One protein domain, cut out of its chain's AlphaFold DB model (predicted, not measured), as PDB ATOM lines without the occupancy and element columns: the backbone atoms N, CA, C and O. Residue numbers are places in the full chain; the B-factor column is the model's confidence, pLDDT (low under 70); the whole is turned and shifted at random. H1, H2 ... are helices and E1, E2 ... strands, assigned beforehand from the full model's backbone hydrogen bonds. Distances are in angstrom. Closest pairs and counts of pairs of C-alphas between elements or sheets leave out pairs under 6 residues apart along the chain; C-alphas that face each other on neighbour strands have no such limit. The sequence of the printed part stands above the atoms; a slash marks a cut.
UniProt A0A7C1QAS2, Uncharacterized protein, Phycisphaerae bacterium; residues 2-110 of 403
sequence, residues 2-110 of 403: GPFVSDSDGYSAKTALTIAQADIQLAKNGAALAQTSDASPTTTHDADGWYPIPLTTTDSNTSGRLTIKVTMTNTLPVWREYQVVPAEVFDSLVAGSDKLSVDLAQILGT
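This is residues 2 to 110 of the 403 residues of an uncharacterized protein of Phycisphaerae bacterium (UniProt A0A7C1QAS2). Little regular structure is here: a three-stranded antiparallel sheet with long loops over one face, a short helix H1 beyond the end of E3, and a tail, residues 102 to 110, that sticks out. The printed part has 109 residues, in the order E1, E2, E3, H1, class mixed, with 28 in named elements. It is loose, radius of gyration of the C-alphas 18.5 A, spanning 65 by 28 by 24 A.

After residues 2 to 23, find C-alpha 24 at (0.791, 43.638, 32.752), where E1, residues 24 to 28, begins. E2 is residues 64 to 70, 19.7 A long, and E3 residues 78 to 84, 19.2 A. H1, residues 87 to 95, ends at C-alpha 95, (4.221, 33.502, 58.454).

E1, E2 and E3 form a meander, each strand the antiparallel neighbour of the one before. Look at N 25 and O 69, 2.9 A, between E1 and E2, and N 66 and O 82, 2.8 A, between E2 and E3. H1 is not on the sheet; 4 of its 5 O i to N i+4 pairs are within hydrogen-bond range.

The printed part has no cut. E1 to E2 is a long link of 35 residues. Residues 104 to 110 have pLDDT under 70.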
ATOM      1  N   GLY A   2      -6.432  35.874  37.148       91.50
ATOM      2  CA  GLY A   2      -7.535  35.197  36.465       91.50
ATOM      3  C   GLY A   2      -8.819  35.132  37.311       91.50
ATOM      4  O   GLY A   2      -8.837  35.680  38.426       91.50
ATOM      5  N   PRO A   3      -9.869  34.473  36.787       93.56
ATOM      6  CA  PRO A   3      -9.915  33.895  35.437       93.56
ATOM      7  C   PRO A   3     -10.057  34.977  34.351       93.56
ATOM      8  O   PRO A   3     -10.794  35.946  34.527       93.56
ATOM      9  N   PHE A   4      -9.353  34.823  33.230       94.50
ATOM     10  CA  PHE A   4      -9.575  35.614  32.018       94.50
ATOM     11  C   PHE A   4     -10.692  34.971  31.199       94.50
ATOM     12  O   PHE A   4     -10.555  33.850  30.703       94.50
ATOM     13  N   VAL A   5     -11.793  35.700  31.054       96.06
ATOM     14  CA  VAL A   5     -13.004  35.254  30.358       96.06
ATOM     15  C   VAL A   5     -13.296  36.141  29.153       96.06
ATOM     16  O   VAL A   5     -12.865  37.297  29.110       96.06
ATOM     17  N   SER A   6     -14.007  35.595  28.167       93.75
ATOM     18  CA  SER A   6     -14.401  36.309  26.949       93.75
ATOM     19  C   SER A   6     -15.224  37.555  27.279       93.75
ATOM     20  O   SER A   6     -16.138  37.501  28.098       93.75
ATOM     21  N   ASP A   7     -14.944  38.674  26.617       94.25
ATOM     22  CA  ASP A   7     -15.749  39.902  26.723       94.25
ATOM     23  C   ASP A   7     -17.130  39.784  26.058       94.25
ATOM     24  O   ASP A   7     -18.033  40.562  26.357       94.25
ATOM     25  N   SER A   8     -17.314  38.777  25.203       94.56
ATOM     26  CA  SER A   8     -18.583  38.469  24.541       94.56
ATOM     27  C   SER A   8     -19.644  37.865  25.464       94.56
ATOM     28  O   SER A   8     -20.832  38.080  25.239       94.56
ATOM     29  N   ASP A   9     -19.239  37.067  26.458       93.00
ATOM     30  CA  ASP A   9     -20.157  36.301  27.317       93.00
ATOM     31  C   ASP A   9     -19.850  36.406  28.821       93.00
ATOM     32  O   ASP A   9     -20.666  35.985  29.638       93.00
ATOM     33  N   GLY A  10     -18.698  36.971  29.197       91.12
ATOM     34  CA  GLY A  10     -18.263  37.114  30.585       91.12
ATOM     35  C   GLY A  10     -18.014  35.790  31.313       91.12
ATOM     36  O   GLY A  10     -17.912  35.799  32.539       91.12
ATOM     37  N   TYR A  11     -17.932  34.663  30.597       92.69
ATOM     38  CA  TYR A  11     -17.900  33.323  31.191       92.69
ATOM     39  C   TYR A  11     -16.856  32.399  30.556       92.69
ATOM     40  O   TYR A  11     -16.115  31.728  31.273       92.69
ATOM     41  N   SER A  12     -16.760  32.354  29.225       94.88
ATOM     42  CA  SER A  12     -15.893  31.395  28.536       94.88
ATOM     43  C   SER A  12     -14.416  31.702  28.790       94.88
ATOM     44  O   SER A  12     -13.919  32.758  28.392       94.88
ATOM     45  N   ALA A  13     -13.705  30.768  29.427       94.06
ATOM     46  CA  ALA A  13     -12.290  30.916  29.748       94.06
ATOM     47  C   ALA A  13     -11.421  31.023  28.484       94.06
ATOM     48  O   ALA A  13     -11.573  30.257  27.529       94.06
ATOM     49  N   LYS A  14     -10.462  31.950  28.490       92.88
ATOM     50  CA  LYS A  14      -9.454  32.081  27.431       92.88
ATOM     51  C   LYS A  14      -8.189  31.339  27.849       92.88
ATOM     52  O   LYS A  14      -7.564  31.708  28.836       92.88
ATOM     53  N   THR A  15      -7.819  30.304  27.100       92.94
ATOM     54  CA  THR A  15      -6.732  29.371  27.463       92.94
ATOM     55  C   THR A  15      -5.491  29.471  26.570       92.94
ATOM     56  O   THR A  15      -4.486  28.821  26.834       92.94
ATOM     57  N   ALA A  16      -5.511  30.332  25.548       91.00
ATOM     58  CA  ALA A  16      -4.406  30.525  24.603       91.00
ATOM     59  C   ALA A  16      -3.930  31.990  24.523       91.00
ATOM     60  O   ALA A  16      -3.579  32.478  23.451       91.00
ATOM     61  N   LEU A  17      -3.963  32.719  25.644       90.00
ATOM     62  CA  LEU A  17      -3.449  34.087  25.716       90.00
ATOM     63  C   LEU A  17      -1.914  34.104  25.716       90.00
ATOM     64  O   LEU A  17      -1.274  33.311  26.404       90.00
ATOM     65  N   THR A  18      -1.337  35.052  24.981       91.75
ATOM     66  CA  THR A  18       0.082  35.412  25.064       91.75
ATOM     67  C   THR A  18       0.181  36.732  25.813       91.75
ATOM     68  O   THR A  18      -0.169  37.766  25.253       91.75
ATOM     69  N   ILE A  19       0.601  36.691  27.081       91.75
ATOM     70  CA  ILE A  19       0.714  37.887  27.919       91.75
ATOM     71  C   ILE A  19       2.101  38.497  27.786       91.75
ATOM     72  O   ILE A  19       3.077  37.897  28.224       91.75
ATOM     73  N   ALA A  20       2.190  39.679  27.173       92.38
ATOM     74  CA  ALA A  20       3.440  40.413  27.039       92.38
ATOM     75  C   ALA A  20       3.651  41.382  28.216       92.38
ATOM     76  O   ALA A  20       2.739  41.676  28.989       92.38
ATOM     77  N   GLN A  21       4.870  41.924  28.330       94.00
ATOM     78  CA  GLN A  21       5.238  42.905  29.360       94.00
ATOM     79  C   GLN A  21       4.249  44.082  29.427       94.00
ATOM     80  O   GLN A  21       3.774  44.433  30.507       94.00
ATOM     81  N   ALA A  22       3.912  44.664  28.274       92.69
ATOM     82  CA  ALA A  22       3.052  45.843  28.185       92.69
ATOM     83  C   ALA A  22       1.615  45.590  28.675       92.69
ATOM     84  O   ALA A  22       0.945  46.526  29.121       92.69
ATOM     85  N   ASP A  23       1.152  44.340  28.636       93.50
ATOM     86  CA  ASP A  23      -0.207  43.969  29.033       93.50
ATOM     87  C   ASP A  23      -0.360  43.880  30.558       93.50
ATOM     88  O   ASP A  23      -1.475  43.992  31.077       93.50
ATOM     89  N   ILE A  24       0.749  43.702  31.288       94.94
ATOM     90  CA  ILE A  24       0.791  43.638  32.752       94.94
ATOM     91  C   ILE A  24       1.099  45.032  33.287       94.94
ATOM     92  O   ILE A  24       2.250  45.456  33.341       94.94
ATOM     93  N   GLN A  25       0.059  45.739  33.712       95.50
ATOM     94  CA  GLN A  25       0.164  47.072  34.291       95.50
ATOM     95  C   GLN A  25       0.089  46.987  35.816       95.50
ATOM     96  O   GLN A  25      -0.809  46.356  36.373       95.50
ATOM     97  N   LEU A  26       1.008  47.649  36.505       96.06
ATOM     98  CA  LEU A  26       1.094  47.687  37.956       96.06
ATOM     99  C   LEU A  26       1.139  49.115  38.490       96.06
ATOM    100  O   LEU A  26       1.727  50.008  37.886       96.06
ATOM    101  N   ALA A  27       0.492  49.332  39.630       96.12
ATOM    102  CA  ALA A  27       0.502  50.590  40.367       96.12
ATOM    103  C   ALA A  27       0.989  50.322  41.790       96.12
ATOM    104  O   ALA A  27       0.387  49.535  42.526       96.12
ATOM    105  N   LYS A  28       2.082  50.987  42.173       95.94
ATOM    106  CA  LYS A  28       2.717  50.852  43.488       95.94
ATOM    107  C   LYS A  28       2.277  51.984  44.400       95.94
ATOM    108  O   LYS A  28       2.521  53.145  44.098       95.94
ATOM    109  N   ASN A  29       1.626  51.643  45.502       94.69
ATOM    110  CA  ASN A  29       1.154  52.549  46.545       94.69
ATOM    111  C   ASN A  29       0.490  53.842  46.018       94.69
ATOM    112  O   ASN A  29       0.818  54.944  46.448       94.69
ATOM    113  N   GLY A  30      -0.423  53.707  45.051       89.25
ATOM    114  CA  GLY A  30      -1.142  54.840  44.450       89.25
ATOM    115  C   GLY A  30      -0.404  55.572  43.322       89.25
ATOM    116  O   GLY A  30      -0.920  56.568  42.818       89.25
ATOM    117  N   ALA A  31       0.768  55.094  42.895       93.56
ATOM    118  CA  ALA A  31       1.446  55.592  41.700       93.56
ATOM    119  C   ALA A  31       0.645  55.308  40.416       93.56
ATOM    120  O   ALA A  31      -0.242  54.453  40.386       93.56
ATOM    121  N   ALA A  32       0.991  56.012  39.335       95.25
ATOM    122  CA  ALA A  32       0.445  55.734  38.010       95.25
ATOM    123  C   ALA A  32       0.750  54.289  37.576       95.25
ATOM    124  O   ALA A  32       1.786  53.729  37.939       95.25
ATOM    125  N   LEU A  33      -0.155  53.706  36.784       94.31
ATOM    126  CA  LEU A  33       0.062  52.392  36.185       94.31
ATOM    127  C   LEU A  33       1.285  52.435  35.260       94.31
ATOM    128  O   LEU A  33       1.396  53.316  34.408       94.31
ATOM    129  N   ALA A  34       2.181  51.474  35.442       95.44
ATOM    130  CA  ALA A  34       3.343  51.239  34.601       95.44
ATOM    131  C   ALA A  34       3.425  49.750  34.258       95.44
ATOM    132  O   ALA A  34       2.933  48.915  35.010       95.44
ATOM    133  N   GLN A  35       4.051  49.402  33.136       95.56
ATOM    134  CA  GLN A  35       4.258  47.996  32.787       95.56
ATOM    135  C   GLN A  35       5.161  47.282  33.807       95.56
ATOM    136  O   GLN A  35       5.993  47.923  34.457       95.56
ATOM    137  N   THR A  36       5.010  45.963  33.924       94.19
ATOM    138  CA  THR A  36       5.908  45.124  34.730       94.19
ATOM    139  C   THR A  36       7.369  45.313  34.327       94.19
ATOM    140  O   THR A  36       7.688  45.519  33.154       94.19
ATOM    141  N   SER A  37       8.274  45.253  35.299       94.38
ATOM    142  CA  SER A  37       9.716  45.344  35.047       94.38
ATOM    143  C   SER A  37      10.327  44.035  34.542       94.38
ATOM    144  O   SER A  37      11.477  44.037  34.103       94.38
ATOM    145  N   ASP A  38       9.569  42.936  34.541       93.50
ATOM    146  CA  ASP A  38       9.958  41.725  33.824       93.50
ATOM    147  C   ASP A  38       9.941  41.994  32.311       93.50
ATOM    148  O   ASP A  38       8.887  42.223  31.717       93.50
ATOM    149  N   ALA A  39      11.122  42.007  31.692       90.06
ATOM    150  CA  ALA A  39      11.287  42.287  30.268       90.06
ATOM    151  C   ALA A  39      10.759  41.166  29.361       90.06
ATOM    152  O   ALA A  39      10.529  41.400  28.174       90.06
ATOM    153  N   SER A  40      10.579  39.956  29.892       89.12
ATOM    154  CA  SER A  40      10.119  38.800  29.125       89.12
ATOM    155  C   SER A  40       9.292  37.864  30.016       89.12
ATOM    156  O   SER A  40       9.718  36.732  30.271       89.12
ATOM    157  N   PRO A  41       8.102  38.302  30.473       88.62
ATOM    158  CA  PRO A  41       7.287  37.513  31.381       88.62
ATOM    159  C   PRO A  41       6.801  36.248  30.674       88.62
ATOM    160  O   PRO A  41       6.017  36.297  29.727       88.62
ATOM    161  N   THR A  42       7.256  35.084  31.133       84.62
ATOM    162  CA  THR A  42       6.763  33.803  30.624       84.62
ATOM    163  C   THR A  42       5.509  33.404  31.391       84.62
ATOM    164  O   THR A  42       5.592  32.874  32.500       84.62
ATOM    165  N   THR A  43       4.340  33.657  30.808       85.00
ATOM    166  CA  THR A  43       3.057  33.215  31.366       85.00
ATOM    167  C   THR A  43       2.550  32.007  30.585       85.00
ATOM    168  O   THR A  43       2.244  32.123  29.398       85.00
ATOM    169  N   THR A  44       2.415  30.858  31.239       89.00
ATOM    170  CA  THR A  44       1.769  29.675  30.653       89.00
ATOM    171  C   THR A  44       0.378  29.526  31.251       89.00
ATOM    172  O   THR A  44       0.197  29.779  32.439       89.00
ATOM    173  N   HIS A  45      -0.612  29.144  30.443       93.38
ATOM    174  CA  HIS A  45      -1.942  28.810  30.957       93.38
ATOM    175  C   HIS A  45      -1.828  27.685  31.996       93.38
ATOM    176  O   HIS A  45      -1.150  26.693  31.738       93.38
ATOM    177  N   ASP A  46      -2.453  27.867  33.160       90.81
ATOM    178  CA  ASP A  46      -2.498  26.859  34.227       90.81
ATOM    179  C   ASP A  46      -3.803  26.043  34.127       90.81
ATOM    180  O   ASP A  46      -3.813  24.930  33.606       90.81
ATOM    181  N   ALA A  47      -4.940  26.637  34.515       92.88
ATOM    182  CA  ALA A  47      -6.278  26.039  34.399       92.88
ATOM    183  C   ALA A  47      -7.366  27.122  34.278       92.88
ATOM    184  O   ALA A  47      -7.177  28.228  34.763       92.88
ATOM    185  N   ASP A  48      -8.483  26.853  33.591       92.69
ATOM    186  CA  ASP A  48      -9.710  27.688  33.596       92.69
ATOM    187  C   ASP A  48      -9.508  29.210  33.404       92.69
ATOM    188  O   ASP A  48     -10.105  30.040  34.088       92.69
ATOM    189  N   GLY A  49      -8.629  29.599  32.473       92.25
ATOM    190  CA  GLY A  49      -8.300  31.006  32.218       92.25
ATOM    191  C   GLY A  49      -7.431  31.668  33.294       92.25
ATOM    192  O   GLY A  49      -7.323  32.890  33.316       92.25
ATOM    193  N   TRP A  50      -6.805  30.912  34.192       94.38
ATOM    194  CA  TRP A  50      -5.799  31.407  35.129       94.38
ATOM    195  C   TRP A  50      -4.396  31.325  34.537       94.38
ATOM    196  O   TRP A  50      -4.006  30.326  33.933       94.38
ATOM    197  N   TYR A  51      -3.637  32.400  34.745       94.12
ATOM    198  CA  TYR A  51      -2.246  32.525  34.327       94.12
ATOM    199  C   TYR A  51      -1.395  33.011  35.505       94.12
ATOM    200  O   TYR A  51      -1.780  33.981  36.177       94.12
ATOM    201  N   PRO A  52      -0.234  32.398  35.781       92.56
ATOM    202  CA  PRO A  52       0.744  32.962  36.694       92.56
ATOM    203  C   PRO A  52       1.297  34.245  36.073       92.56
ATOM    204  O   PRO A  52       1.619  34.283  34.888       92.56
ATOM    205  N   ILE A  53       1.381  35.305  36.873       92.88
ATOM    206  CA  ILE A  53       2.016  36.557  36.460       92.88
ATOM    207  C   ILE A  53       3.319  36.667  37.245       92.88
ATOM    208  O   ILE A  53       3.243  36.799  38.470       92.88
ATOM    209  N   PRO A  54       4.488  36.560  36.587       91.56
ATOM    210  CA  PRO A  54       5.760  36.756  37.260       91.56
ATOM    211  C   PRO A  54       5.898  38.223  37.679       91.56
ATOM    212  O   PRO A  54       5.502  39.138  36.955       91.56
ATOM    213  N   LEU A  55       6.440  38.428  38.877       91.88
ATOM    214  CA  LEU A  55       6.785  39.734  39.424       91.88
ATOM    215  C   LEU A  55       8.251  39.695  39.830       91.88
ATOM    216  O   LEU A  55       8.716  38.705  40.402       91.88
ATOM    217  N   THR A  56       8.971  40.771  39.562       94.06
ATOM    218  CA  THR A  56      10.359  40.919  39.990       94.06
ATOM    219  C   THR A  56      10.440  41.636  41.338       94.06
ATOM    220  O   THR A  56       9.467  42.207  41.836       94.06
ATOM    221  N   THR A  57      11.644  41.684  41.911       93.94
ATOM    222  CA  THR A  57      11.929  42.518  43.088       93.94
ATOM    223  C   THR A  57      11.665  43.996  42.827       93.94
ATOM    224  O   THR A  57      11.283  44.713  43.747       93.94
ATOM    225  N   THR A  58      11.821  44.467  41.587       94.69
ATOM    226  CA  THR A  58      11.488  45.848  41.244       94.69
ATOM    227  C   THR A  58       9.987  46.053  41.323       94.69
ATOM    228  O   THR A  58       9.575  47.080  41.834       94.69
ATOM    229  N   ASP A  59       9.153  45.106  40.908       94.19
ATOM    230  CA  ASP A  59       7.691  45.260  40.941       94.19
ATOM    231  C   ASP A  59       7.128  45.334  42.370       94.19
ATOM    232  O   ASP A  59       6.130  46.020  42.602       94.19
ATOM    233  N   SER A  60       7.805  44.707  43.338       93.31
ATOM    234  CA  SER A  60       7.425  44.668  44.757       93.31
ATOM    235  C   SER A  60       8.276  45.556  45.680       93.31
ATOM    236  O   SER A  60       8.114  45.503  46.894       93.31
ATOM    237  N   ASN A  61       9.150  46.428  45.162       93.56
ATOM    238  CA  ASN A  61      10.074  47.238  45.980       93.56
ATOM    239  C   ASN A  61       9.448  48.430  46.733       93.56
ATOM    240  O   ASN A  61      10.164  49.328  47.173       93.56
ATOM    241  N   THR A  62       8.123  48.505  46.842       94.62
ATOM    242  CA  THR A  62       7.426  49.604  47.518       94.62
ATOM    243  C   THR A  62       6.389  49.030  48.469       94.62
ATOM    244  O   THR A  62       5.404  48.445  48.024       94.62
ATOM    245  N   SER A  63       6.606  49.219  49.773       94.31
ATOM    246  CA  SER A  63       5.629  48.858  50.805       94.31
ATOM    247  C   SER A  63       4.343  49.670  50.630       94.31
ATOM    248  O   SER A  63       4.392  50.873  50.356       94.31
ATOM    249  N   GLY A  64       3.193  49.018  50.770       95.06
ATOM    250  CA  GLY A  64       1.885  49.611  50.495       95.06
ATOM    251  C   GLY A  64       1.042  48.778  49.533       95.06
ATOM    252  O   GLY A  64       1.318  47.608  49.270       95.06
ATOM    253  N   ARG A  65      -0.014  49.393  48.995       95.62
ATOM    254  CA  ARG A  65      -0.939  48.719  48.075       95.62
ATOM    255  C   ARG A  65      -0.291  48.513  46.705       95.62
ATOM    256  O   ARG A  65       0.050  49.489  46.045       95.62
ATOM    257  N   LEU A  66      -0.206  47.278  46.232       96.50
ATOM    258  CA  LEU A  66       0.165  46.932  44.862       96.50
ATOM    259  C   LEU A  66      -1.089  46.530  44.087       96.50
ATOM    260  O   LEU A  66      -1.724  45.529  44.405       96.50
ATOM    261  N   THR A  67      -1.449  47.297  43.062       96.12
ATOM    262  CA  THR A  67      -2.531  46.920  42.140       96.12
ATOM    263  C   THR A  67      -1.920  46.357  40.875       96.12
ATOM    264  O   THR A  67      -1.075  47.013  40.273       96.12
ATOM    265  N   ILE A  68      -2.358  45.175  40.456       95.81
ATOM    266  CA  ILE A  68      -1.952  44.546  39.200       95.81
ATOM    267  C   ILE A  68      -3.191  44.447  38.331       95.81
ATOM    268  O   ILE A  68      -4.204  43.896  38.761       95.81
ATOM    269  N   LYS A  69      -3.106  44.973  37.116       94.81
ATOM    270  CA  LYS A  69      -4.156  44.944  36.108       94.81
ATOM    271  C   LYS A  69      -3.588  44.356  34.828       94.81
ATOM    272  O   LYS A  69      -2.591  44.841  34.310       94.81
ATOM    273  N   VAL A  70      -4.270  43.353  34.294       94.44
ATOM    274  CA  VAL A  70      -3.958  42.776  32.988       94.44
ATOM    275  C   VAL A  70      -5.156  42.985  32.077       94.44
ATOM    276  O   VAL A  70      -6.292  42.681  32.450       94.44
ATOM    277  N   THR A  71      -4.910  43.553  30.902       91.88
ATOM    278  CA  THR A  71      -5.950  43.799  29.893       91.88
ATOM    279  C   THR A  71      -5.545  43.119  28.600       91.88
ATOM    280  O   THR A  71      -4.455  43.375  28.111       91.88
ATOM    281  N   MET A  72      -6.427  42.277  28.060       91.12
ATOM    282  CA  MET A  72      -6.212  41.567  26.803       91.12
ATOM    283  C   MET A  72      -7.362  41.795  25.836       91.12
ATOM    284  O   MET A  72      -8.503  42.015  26.239       91.12
ATOM    285  N   THR A  73      -7.064  41.728  24.542       91.06
ATOM    286  CA  THR A  73      -8.084  41.807  23.494       91.06
ATOM    287  C   THR A  73      -9.046  40.625  23.605       91.06
ATOM    288  O   THR A  73      -8.620  39.487  23.808       91.06
ATOM    289  N   ASN A  74     -10.342  40.877  23.411       91.94
ATOM    290  CA  ASN A  74     -11.412  39.881  23.514       91.94
ATOM    291  C   ASN A  74     -11.525  39.225  24.907       91.94
ATOM    292  O   ASN A  74     -12.001  38.089  25.021       91.94
ATOM    293  N   THR A  75     -11.044  39.892  25.964       93.31
ATOM    294  CA  THR A  75     -11.207  39.454  27.356       93.31
ATOM    295  C   THR A  75     -11.680  40.605  28.233       93.31
ATOM    296  O   THR A  75     -11.308  41.758  28.017       93.31
ATOM    297  N   LEU A  76     -12.426  40.304  29.295       93.50
ATOM    298  CA  LEU A  76     -12.679  41.310  30.329       93.50
ATOM    299  C   LEU A  76     -11.374  41.659  31.079       93.50
ATOM    300  O   LEU A  76     -10.550  40.765  31.300       93.50
ATOM    301  N   PRO A  77     -11.150  42.929  31.478       91.25
ATOM    302  CA  PRO A  77      -9.984  43.305  32.273       91.25
ATOM    303  C   PRO A  77      -9.999  42.623  33.642       91.25
ATOM    304  O   PRO A  77     -11.008  42.655  34.346       91.25
ATOM    305  N   VAL A  78      -8.856  42.078  34.054       95.00
ATOM    306  CA  VAL A  78      -8.692  41.447  35.369       95.00
ATOM    307  C   VAL A  78      -7.733  42.289  36.191       95.00
ATOM    308  O   VAL A  78      -6.639  42.620  35.730       95.00
ATOM    309  N   TRP A  79      -8.115  42.619  37.423       94.06
ATOM    310  CA  TRP A  79      -7.223  43.276  38.371       94.06
ATOM    311  C   TRP A  79      -7.290  42.623  39.743       94.06
ATOM    312  O   TRP A  79      -8.313  42.052  40.127       94.06
ATOM    313  N   ARG A  80      -6.188  42.712  40.487       95.19
ATOM    314  CA  ARG A  80      -6.136  42.374  41.909       95.19
ATOM    315  C   ARG A  80      -5.294  43.382  42.658       95.19
ATOM    316  O   ARG A  80      -4.346  43.949  42.118       95.19
ATOM    317  N   GLU A  81      -5.652  43.566  43.914       94.88
ATOM    318  CA  GLU A  81      -4.897  44.366  44.861       94.88
ATOM    319  C   GLU A  81      -4.198  43.434  45.851       94.88
ATOM    320  O   GLU A  81      -4.768  42.444  46.312       94.88
ATOM    321  N   TYR A  82      -2.956  43.768  46.165       93.81
ATOM    322  CA  TYR A  82      -2.106  43.099  47.136       93.81
ATOM    323  C   TYR A  82      -1.557  44.140  48.109       93.81
ATOM    324  O   TYR A  82      -1.425  45.314  47.766       93.81
ATOM    325  N   GLN A  83      -1.208  43.710  49.317       94.88
ATOM    326  CA  GLN A  83      -0.429  44.522  50.241       94.88
ATOM    327  C   GLN A  83       1.012  44.023  50.210       94.88
ATOM    328  O   GLN A  83       1.282  42.874  50.550       94.88
ATOM    329  N   VAL A  84       1.931  44.896  49.818       95.31
ATOM    330  CA  VAL A  84       3.364  44.658  49.961       95.31
ATOM    331  C   VAL A  84       3.767  45.132  51.349       95.31
ATOM    332  O   VAL A  84       3.490  46.271  51.733       95.31
ATOM    333  N   VAL A  85       4.408  44.251  52.104       93.88
ATOM    334  CA  VAL A  85       5.002  44.545  53.409       93.88
ATOM    335  C   VAL A  85       6.487  44.180  53.369       93.88
ATOM    336  O   VAL A  85       6.879  43.359  52.535       93.88
ATOM    337  N   PRO A  86       7.323  44.769  54.237       92.38
ATOM    338  CA  PRO A  86       8.693  44.300  54.420       92.38
ATOM    339  C   PRO A  86       8.733  42.805  54.768       92.38
ATOM    340  O   PRO A  86       7.819  42.300  55.427       92.38
ATOM    341  N   ALA A  87       9.780  42.105  54.322       90.38
ATOM    342  CA  ALA A  87       9.892  40.655  54.489       90.38
ATOM    343  C   ALA A  87       9.885  40.262  55.973       90.38
ATOM    344  O   ALA A  87       9.110  39.401  56.372       90.38
ATOM    345  N   GLU A  88      10.630  40.987  56.811       91.12
ATOM    346  CA  GLU A  88      10.683  40.759  58.255       91.12
ATOM    347  C   GLU A  88       9.320  40.956  58.936       91.12
ATOM    348  O   GLU A  88       8.977  40.254  59.886       91.12
ATOM    349  N   VAL A  89       8.500  41.886  58.432       92.06
ATOM    350  CA  VAL A  89       7.147  42.131  58.953       92.06
ATOM    351  C   VAL A  89       6.213  40.987  58.563       92.06
ATOM    352  O   VAL A  89       5.424  40.538  59.393       92.06
ATOM    353  N   PHE A  90       6.300  40.493  57.324       92.31
ATOM    354  CA  PHE A  90       5.515  39.333  56.894       92.31
ATOM    355  C   PHE A  90       5.909  38.074  57.666       92.31
ATOM    356  O   PHE A  90       5.039  37.378  58.195       92.31
ATOM    357  N   ASP A  91       7.210  37.815  57.773       95.00
ATOM    358  CA  ASP A  91       7.740  36.608  58.399       95.00
ATOM    359  C   ASP A  91       7.409  36.557  59.893       95.00
ATOM    360  O   ASP A  91       7.089  35.492  60.426       95.00
ATOM    361  N   SER A  92       7.397  37.719  60.551       92.88
ATOM    362  CA  SER A  92       7.077  37.821  61.974       92.88
ATOM    363  C   SER A  92       5.588  37.842  62.304       92.88
ATOM    364  O   SER A  92       5.177  37.211  63.278       92.88
ATOM    365  N   LEU A  93       4.764  38.555  61.531       91.25
ATOM    366  CA  LEU A  93       3.349  38.758  61.871       91.25
ATOM    367  C   LEU A  93       2.395  37.804  61.154       91.25
ATOM    368  O   LEU A  93       1.300  37.559  61.660       91.25
ATOM    369  N   VAL A  94       2.775  37.298  59.978       91.44
ATOM    370  CA  VAL A  94       1.895  36.479  59.133       91.44
ATOM    371  C   VAL A  94       2.405  35.047  59.025       91.44
ATOM    372  O   VAL A  94       1.645  34.120  59.298       91.44
ATOM    373  N   ALA A  95       3.670  34.845  58.647       91.88
ATOM    374  CA  ALA A  95       4.221  33.502  58.454       91.88
ATOM    375  C   ALA A  95       4.589  32.804  59.775       91.88
ATOM    376  O   ALA A  95       4.595  31.576  59.838       91.88
ATOM    377  N   GLY A  96       4.894  33.576  60.827       88.00
ATOM    378  CA  GLY A  96       5.325  33.058  62.130       88.00
ATOM    379  C   GLY A  96       6.690  32.361  62.094       88.00
ATOM    380  O   GLY A  96       7.009  31.592  63.001       88.00
ATOM    381  N   SER A  97       7.473  32.589  61.038       89.81
ATOM    382  CA  SER A  97       8.782  31.973  60.819       89.81
ATOM    383  C   SER A  97       9.935  32.775  61.420       89.81
ATOM    384  O   SER A  97      11.030  32.231  61.547       89.81
ATOM    385  N   ASP A  98       9.703  34.030  61.816       89.31
ATOM    386  CA  ASP A  98      10.702  34.884  62.463       89.31
ATOM    387  C   ASP A  98      10.092  35.748  63.588       89.31
ATOM    388  O   ASP A  98       8.882  35.746  63.820       89.31
ATOM    389  N   LYS A  99      10.927  36.470  64.338       86.12
ATOM    390  CA  LYS A  99      10.511  37.407  65.389       86.12
ATOM    391  C   LYS A  99      10.455  38.833  64.857       86.12
ATOM    392  O   LYS A  99      11.319  39.266  64.102       86.12
ATOM    393  N   LEU A 100       9.480  39.605  65.337       86.75
ATOM    394  CA  LEU A 100       9.439  41.037  65.061       86.75
ATOM    395  C   LEU A 100      10.571  41.729  65.828       86.75
ATOM    396  O   LEU A 100      10.634  41.652  67.057       86.75
ATOM    397  N   SER A 101      11.455  42.414  65.107       80.81
ATOM    398  CA  SER A 101      12.510  43.215  65.725       80.81
ATOM    399  C   SER A 101      11.918  44.491  66.322       80.81
ATOM    400  O   SER A 101      11.278  45.272  65.621       80.81
ATOM    401  N   VAL A 102      12.142  44.703  67.619       76.06
ATOM    402  CA  VAL A 102      11.776  45.931  68.336       76.06
ATOM    403  C   VAL A 102      13.040  46.563  68.908       76.06
ATOM    404  O   VAL A 102      13.862  45.874  69.508       76.06
ATOM    405  N   ASP A 103      13.210  47.867  68.700       72.00
ATOM    406  CA  ASP A 103      14.301  48.635  69.300       72.00
ATOM    407  C   ASP A 103      13.876  49.122  70.696       72.00
ATOM    408  O   ASP A 103      12.779  49.658  70.870       72.00
ATOM    409  N   LEU A 104      14.745  48.933  71.693       66.25
ATOM    410  CA  LEU A 104      14.567  49.433  73.059       66.25
ATOM    411  C   LEU A 104      15.256  50.792  73.284       66.25
ATOM    412  O   LEU A 104      15.464  51.182  74.434       66.25
ATOM    413  N   ALA A 105      15.579  51.533  72.217       64.94
ATOM    414  CA  ALA A 105      16.280  52.822  72.239       64.94
ATOM    415  C   ALA A 105      15.756  53.815  73.286       64.94
ATOM    416  O   ALA A 105      16.512  54.676  73.740       64.94
ATOM    417  N   GLN A 106      14.487  53.706  73.692       63.25
ATOM    418  CA  GLN A 106      13.945  54.450  74.819       63.25
ATOM    419  C   GLN A 106      13.141  53.560  75.769       63.25
ATOM    420  O   GLN A 106      12.216  52.860  75.365       63.25
ATOM    421  N   ILE A 107      13.426  53.691  77.065       67.31
ATOM    422  CA  ILE A 107      12.556  53.251  78.160       67.31
ATOM    423  C   ILE A 107      12.112  54.532  78.874       67.31
ATOM    424  O   ILE A 107      12.951  55.316  79.305       67.31
ATOM    425  N   LEU A 108      10.800  54.798  78.925       62.47
ATOM    426  CA  LEU A 108      10.201  56.040  79.456       62.47
ATOM    427  C   LEU A 108      10.611  57.355  78.742       62.47
ATOM    428  O   LEU A 108      10.546  58.431  79.332       62.47
ATOM    429  N   GLY A 109      10.992  57.304  77.462       60.84
ATOM    430  CA  GLY A 109      11.294  58.512  76.674       60.84
ATOM    431  C   GLY A 109      12.707  59.072  76.868       60.84
ATOM    432  O   GLY A 109      13.017  60.153  76.372       60.84
ATOM    433  N   THR A 110      13.582  58.341  77.561       60.69
ATOM    434  CA  THR A 110      15.011  58.662  77.662       60.69
ATOM    435  C   THR A 110      15.830  57.695  76.825       60.69
ATOM    436  O   THR A 110      15.613  56.486  76.907       60.69
TER     437      THR A 110